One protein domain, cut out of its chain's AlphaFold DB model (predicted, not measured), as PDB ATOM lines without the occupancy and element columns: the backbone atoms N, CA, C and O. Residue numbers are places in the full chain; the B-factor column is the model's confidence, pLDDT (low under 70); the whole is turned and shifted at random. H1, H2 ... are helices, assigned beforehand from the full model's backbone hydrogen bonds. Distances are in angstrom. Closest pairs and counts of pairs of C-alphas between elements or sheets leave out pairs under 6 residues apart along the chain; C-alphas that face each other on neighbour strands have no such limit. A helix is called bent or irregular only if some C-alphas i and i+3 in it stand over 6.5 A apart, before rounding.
ATOM      1  N   ASN A   2       1.689   0.043  12.476       84.56
ATOM      2  CA  ASN A   2       0.766   0.868  11.709       84.56
ATOM      3  C   ASN A   2       0.042   1.853  12.662       84.56
ATOM      4  O   ASN A   2       0.177   1.768  13.891       84.56
ATOM      5  N   GLY A   3      -0.705   2.807  12.116       83.44
ATOM      6  CA  GLY A   3      -1.444   3.816  12.871       83.44
ATOM      7  C   GLY A   3      -2.508   3.210  13.787       83.44
ATOM      8  O   GLY A   3      -2.692   3.677  14.911       83.44
ATOM      9  N   GLY A   4      -3.155   2.123  13.355       84.31
ATOM     10  CA  GLY A   4      -4.160   1.400  14.136       84.31
ATOM     11  C   GLY A   4      -3.570   0.763  15.395       84.31
ATOM     12  O   GLY A   4      -4.118   0.938  16.477       84.31
ATOM     13  N   GLU A   5      -2.413   0.104  15.287       84.94
ATOM     14  CA  GLU A   5      -1.640  -0.454  16.404       84.94
ATOM     15  C   GLU A   5      -1.201   0.640  17.388       84.94
ATOM     16  O   GLU A   5      -1.278   0.447  18.601       84.94
ATOM     17  N   TYR A   6      -0.777   1.805  16.886       86.94
ATOM     18  CA  TYR A   6      -0.372   2.939  17.722       86.94
ATOM     19  C   TYR A   6      -1.559   3.554  18.489       86.94
ATOM     20  O   TYR A   6      -1.471   3.784  19.696       86.94
ATOM     21  N   ILE A   7      -2.709   3.742  17.835       86.50
ATOM     22  CA  ILE A   7      -3.943   4.209  18.492       86.50
ATOM     23  C   ILE A   7      -4.457   3.148  19.485       86.50
ATOM     24  O   ILE A   7      -4.764   3.468  20.636       86.50
ATOM     25  N   ARG A   8      -4.460   1.863  19.095       83.25
ATOM     26  CA  ARG A   8      -4.778   0.715  19.964       83.25
ATOM     27  C   ARG A   8      -3.809   0.583  21.145       83.25
ATOM     28  O   ARG A   8      -4.210   0.050  22.177       83.25
ATOM     29  N   LEU A   9      -2.579   1.098  21.066       88.12
ATOM     30  CA  LEU A   9      -1.649   1.213  22.199       88.12
ATOM     31  C   LEU A   9      -2.113   2.271  23.209       88.12
ATOM     32  O   LEU A   9      -2.226   1.948  24.395       88.12
ATOM     33  N   LEU A  10      -2.448   3.476  22.735       89.94
ATOM     34  CA  LEU A  10      -2.849   4.633  23.552       89.94
ATOM     35  C   LEU A  10      -4.181   4.452  24.303       89.94
ATOM     36  O   LEU A  10      -4.393   5.097  25.330       89.94
ATOM     37  N   LEU A  11      -5.081   3.584  23.827       87.56
ATOM     38  CA  LEU A  11      -6.366   3.356  24.495       87.56
ATOM     39  C   LEU A  11      -6.231   2.710  25.898       87.56
ATOM     40  O   LEU A  11      -5.364   1.859  26.120       87.56
ATOM     41  N   PRO A  12      -7.144   3.019  26.840       86.88
ATOM     42  CA  PRO A  12      -7.371   2.228  28.051       86.88
ATOM     43  C   PRO A  12      -7.674   0.749  27.759       86.88
ATOM     44  O   PRO A  12      -8.352   0.431  26.786       86.88
ATOM     45  N   ARG A  13      -7.236  -0.174  28.635       86.44
ATOM     46  CA  ARG A  13      -7.426  -1.635  28.452       86.44
ATOM     47  C   ARG A  13      -8.885  -2.057  28.221       86.44
ATOM     48  O   ARG A  13      -9.120  -2.950  27.421       86.44
ATOM     49  N   TRP A  14      -9.845  -1.406  28.879       82.38
ATOM     50  CA  TRP A  14     -11.276  -1.727  28.782       82.38
ATOM     51  C   TRP A  14     -11.932  -1.310  27.449       82.38
ATOM     52  O   TRP A  14     -13.079  -1.665  27.207       82.38
ATOM     53  N   LEU A  15     -11.209  -0.598  26.574       79.62
ATOM     54  CA  LEU A  15     -11.649  -0.220  25.223       79.62
ATOM     55  C   LEU A  15     -11.025  -1.094  24.115       79.62
ATOM     56  O   LEU A  15     -11.256  -0.827  22.940       79.62
ATOM     57  N   LYS A  16     -10.234  -2.127  24.453       82.12
ATOM     58  CA  LYS A  16      -9.461  -2.934  23.481       82.12
ATOM     59  C   LYS A  16     -10.154  -4.228  23.021       82.12
ATOM     60  O   LYS A  16      -9.473  -5.146  22.583       82.12
ATOM     61  N   ASN A  17     -11.480  -4.315  23.125       83.38
ATOM     62  CA  ASN A  17     -12.238  -5.472  22.633       83.38
ATOM     63  C   ASN A  17     -12.247  -5.495  21.097       83.38
ATOM     64  O   ASN A  17     -12.571  -4.486  20.472       83.38
ATOM     65  N   GLU A  18     -11.930  -6.643  20.502       74.75
ATOM     66  CA  GLU A  18     -11.620  -6.748  19.067       74.75
ATOM     67  C   GLU A  18     -12.868  -6.751  18.163       74.75
ATOM     68  O   GLU A  18     -12.821  -6.254  17.043       74.75
ATOM     69  N   ASP A  19     -14.022  -7.191  18.671       77.69
ATOM     70  CA  ASP A  19     -15.290  -7.215  17.919       77.69
ATOM     71  C   ASP A  19     -16.105  -5.903  17.993       77.69
ATOM     72  O   ASP A  19     -17.202  -5.804  17.437       77.69
ATOM     73  N   GLY A  20     -15.614  -4.886  18.710       82.62
ATOM     74  CA  GLY A  20     -16.368  -3.661  18.994       82.62
ATOM     75  C   GLY A  20     -16.423  -2.651  17.838       82.62
ATOM     76  O   GLY A  20     -15.511  -2.554  17.020       82.62
ATOM     77  N   GLU A  21     -17.442  -1.783  17.829       86.06
ATOM     78  CA  GLU A  21     -17.495  -0.621  16.916       86.06
ATOM     79  C   GLU A  21     -16.261   0.285  17.068       86.06
ATOM     80  O   GLU A  21     -15.726   0.804  16.090       86.06
ATOM     81  N   LEU A  22     -15.755   0.396  18.300       82.56
ATOM     82  CA  LEU A  22     -14.509   1.081  18.642       82.56
ATOM     83  C   LEU A  22     -13.278   0.474  17.953       82.56
ATOM     84  O   LEU A  22     -12.403   1.230  17.544       82.56
ATOM     85  N   TRP A  23     -13.211  -0.851  17.775       82.81
ATOM     86  CA  TRP A  23     -12.111  -1.491  17.044       82.81
ATOM     87  C   TRP A  23     -12.121  -1.042  15.579       82.81
ATOM     88  O   TRP A  23     -11.124  -0.499  15.099       82.81
ATOM     89  N   ARG A  24     -13.286  -1.123  14.917       86.81
ATOM     90  CA  ARG A  24     -13.490  -0.644  13.534       86.81
ATOM     91  C   ARG A  24     -13.150   0.843  13.381       86.81
ATOM     92  O   ARG A  24     -12.507   1.228  12.409       86.81
ATOM     93  N   LEU A  25     -13.519   1.670  14.364       87.50
ATOM     94  CA  LEU A  25     -13.144   3.085  14.405       87.50
ATOM     95  C   LEU A  25     -11.622   3.274  14.540       87.50
ATOM     96  O   LEU A  25     -11.057   4.102  13.828       87.50
ATOM     97  N   THR A  26     -10.936   2.506  15.396       88.38
ATOM     98  CA  THR A  26      -9.465   2.590  15.509       88.38
ATOM     99  C   THR A  26      -8.727   2.112  14.265       88.38
ATOM    100  O   THR A  26      -7.659   2.644  13.972       88.38
ATOM    101  N   GLU A  27      -9.276   1.164  13.505       87.69
ATOM    102  CA  GLU A  27      -8.692   0.736  12.228       87.69
ATOM    103  C   GLU A  27      -8.905   1.777  11.130       87.69
ATOM    104  O   GLU A  27      -7.950   2.126  10.439       87.69
ATOM    105  N   ALA A  28     -10.103   2.360  11.030       90.69
ATOM    106  CA  ALA A  28     -10.378   3.451  10.095       90.69
ATOM    107  C   ALA A  28      -9.500   4.689  10.374       90.69
ATOM    108  O   ALA A  28      -8.888   5.238   9.457       90.69
ATOM    109  N   LEU A  29      -9.376   5.100  11.643       91.50
ATOM    110  CA  LEU A  29      -8.467   6.178  12.052       91.50
ATOM    111  C   LEU A  29      -6.991   5.797  11.857       91.50
ATOM    112  O   LEU A  29      -6.177   6.658  11.529       91.50
ATOM    113  N   GLY A  30      -6.652   4.518  12.029       92.62
ATOM    114  CA  GLY A  30      -5.319   3.978  11.783       92.62
ATOM    115  C   GLY A  30      -4.893   4.105  10.325       92.62
ATOM    116  O   GLY A  30      -3.832   4.662  10.054       92.62
ATOM    117  N   GLN A  31      -5.753   3.680   9.397       92.94
ATOM    118  CA  GLN A  31      -5.532   3.816   7.956       92.94
ATOM    119  C   GLN A  31      -5.352   5.288   7.556       92.94
ATOM    120  O   GLN A  31      -4.369   5.628   6.903       92.94
ATOM    121  N   VAL A  32      -6.225   6.186   8.031       94.88
ATOM    122  CA  VAL A  32      -6.099   7.636   7.781       94.88
ATOM    123  C   VAL A  32      -4.776   8.196   8.330       94.88
ATOM    124  O   VAL A  32      -4.156   9.046   7.687       94.88
ATOM    125  N   ALA A  33      -4.306   7.716   9.485       92.81
ATOM    126  CA  ALA A  33      -3.020   8.120  10.050       92.81
ATOM    127  C   ALA A  33      -1.817   7.604   9.233       92.81
ATOM    128  O   ALA A  33      -0.855   8.350   9.042       92.81
ATOM    129  N   ASP A  34      -1.868   6.375   8.710       93.62
ATOM    130  CA  ASP A  34      -0.820   5.824   7.840       93.62
ATOM    131  C   ASP A  34      -0.813   6.469   6.445       93.62
ATOM    132  O   ASP A  34       0.264   6.715   5.893       93.62
ATOM    133  N   ASP A  35      -1.974   6.830   5.895       95.00
ATOM    134  CA  ASP A  35      -2.082   7.587   4.644       95.00
ATOM    135  C   ASP A  35      -1.532   9.012   4.800       95.00
ATOM    136  O   ASP A  35      -0.759   9.480   3.955       95.00
ATOM    137  N   ALA A  36      -1.856   9.682   5.912       94.06
ATOM    138  CA  ALA A  36      -1.314  10.996   6.254       94.06
ATOM    139  C   ALA A  36       0.207  10.945   6.477       94.06
ATOM    140  O   ALA A  36       0.941  11.775   5.937       94.06
ATOM    141  N   ARG A  37       0.708   9.933   7.200       93.94
ATOM    142  CA  ARG A  37       2.147   9.674   7.356       93.94
ATOM    143  C   ARG A  37       2.820   9.445   6.004       93.94
ATOM    144  O   ARG A  37       3.836  10.071   5.714       93.94
ATOM    145  N   SER A  38       2.233   8.606   5.157       94.06
ATOM    146  CA  SER A  38       2.739   8.320   3.813       94.06
ATOM    147  C   SER A  38       2.754   9.572   2.931       94.06
ATOM    148  O   SER A  38       3.660   9.735   2.115       94.06
ATOM    149  N   ALA A  39       1.800  10.493   3.100       94.44
ATOM    150  CA  ALA A  39       1.825  11.798   2.443       94.44
ATOM    151  C   ALA A  39       2.970  12.687   2.962       94.44
ATOM    152  O   ALA A  39       3.693  13.265   2.152       94.44
ATOM    153  N   VAL A  40       3.195  12.741   4.281       94.00
ATOM    154  CA  VAL A  40       4.327  13.471   4.886       94.00
ATOM    155  C   VAL A  40       5.672  12.913   4.415       94.00
ATOM    156  O   VAL A  40       6.553  13.689   4.044       94.00
ATOM    157  N   ASP A  41       5.835  11.592   4.356       92.50
ATOM    158  CA  ASP A  41       7.074  10.963   3.886       92.50
ATOM    159  C   ASP A  41       7.280  11.141   2.366       92.50
ATOM    160  O   ASP A  41       8.420  11.303   1.923       92.50
ATOM    161  N   ARG A  42       6.207  11.222   1.557       90.75
ATOM    162  CA  ARG A  42       6.289  11.664   0.148       90.75
ATOM    163  C   ARG A  42       6.753  13.119   0.037       90.75
ATOM    164  O   ARG A  42       7.689  13.389  -0.709       90.75
ATOM    165  N   VAL A  43       6.159  14.042   0.800       90.75
ATOM    166  CA  VAL A  43       6.558  15.463   0.806       90.75
ATOM    167  C   VAL A  43       8.015  15.620   1.247       90.75
ATOM    168  O   VAL A  43       8.774  16.334   0.598       90.75
ATOM    169  N   ARG A  44       8.455  14.903   2.288       91.31
ATOM    170  CA  ARG A  44       9.854  14.918   2.749       91.31
ATOM    171  C   ARG A  44      10.848  14.528   1.655       91.31
ATOM    172  O   ARG A  44      11.871  15.193   1.529       91.31
ATOM    173  N   ARG A  45      10.545  13.511   0.838       89.12
ATOM    174  CA  ARG A  45      11.420  13.087  -0.273       89.12
ATOM    175  C   ARG A  45      11.603  14.163  -1.346       89.12
ATOM    176  O   ARG A  45      12.676  14.220  -1.933       89.12
ATOM    177  N   LEU A  46      10.603  15.026  -1.562       88.56
ATOM    178  CA  LEU A  46      10.693  16.152  -2.500       88.56
ATOM    179  C   LEU A  46      11.610  17.276  -1.990       88.56
ATOM    180  O   LEU A  46      12.253  17.938  -2.797       88.56
ATOM    181  N   TRP A  47      11.697  17.480  -0.670       87.44
ATOM    182  CA  TRP A  47      12.534  18.518  -0.044       87.44
ATOM    183  C   TRP A  47      13.994  18.098   0.198       87.44
ATOM    184  O   TRP A  47      14.842  18.950   0.471       87.44
ATOM    185  N   VAL A  48      14.303  16.802   0.121       92.81
ATOM    186  CA  VAL A  48      15.665  16.270   0.273       92.81
ATOM    187  C   VAL A  48      16.333  16.205  -1.098       92.81
ATOM    188  O   VAL A  48      15.925  15.405  -1.933       92.81
TER     189      VAL A  48
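Overview. This is residues 2 to 48 of the 230 residues of an uncharacterized protein of Myxococcales bacterium (UniProt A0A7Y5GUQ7). One long, straight helix, H2, makes the longest axis, and a short helix, H1, packs on it at a steep angle with its beginning, near Gly 4. A loop of residues 11 to 20 folds back from the end of H1 to the beginning of H2, while residues 38 to 48, of which 38 to 47 belong to H2, stick out as a free arm. The printed part has 47 residues with two named helices, in the order H1, H2, and no named strand; its class is all helix. The whole is loose, with a radius of gyration of the C-alphas of 13.4 A, and the C-alphas span 43 by 15 by 9 A.

Arrangement. Start with H2, residues 21 to 47, the longest helix, and look at residues 26 to 34: with these alone it touches H1, residues 3 to 10. The closest C-alphas of the two are those of Gly 4 and Gly 30, 3.7 A apart, and 19 pairs of C-alphas are within 8 A. The lines of H1 and H2 stand at a steep tilt of 61 degrees. They run opposite ways, with their centres 11.7 A apart. In H1 and H2, every O i to N i+4 pair is within hydrogen-bond range.

Along the chain. Find C-alpha 21 at (-17.495, -0.621, 16.916); from there H2 runs 39.4 A to C-alpha 47 at (12.534, 18.518, -0.044). Then find C-alpha 3 at (-1.444, 3.816, 12.871), where H1 begins; it ends at Leu 10, 10.8 A away from C-alpha to C-alpha. Neither helix is bent.

Size, cuts and confidence. Look at Trp 14 and Val 48 for the two C-alphas farthest apart, 43.2 A. Without residues 38 to 48, which stand free, the body has 36 residues and spans 28 by 16 by 9 A. The link from H1 to H2, 10 residues, is short, and the printed part has no cut. In the B-factor column, the mean pLDDT of the printed part of this model is 88.0, and no printed residue is under 70.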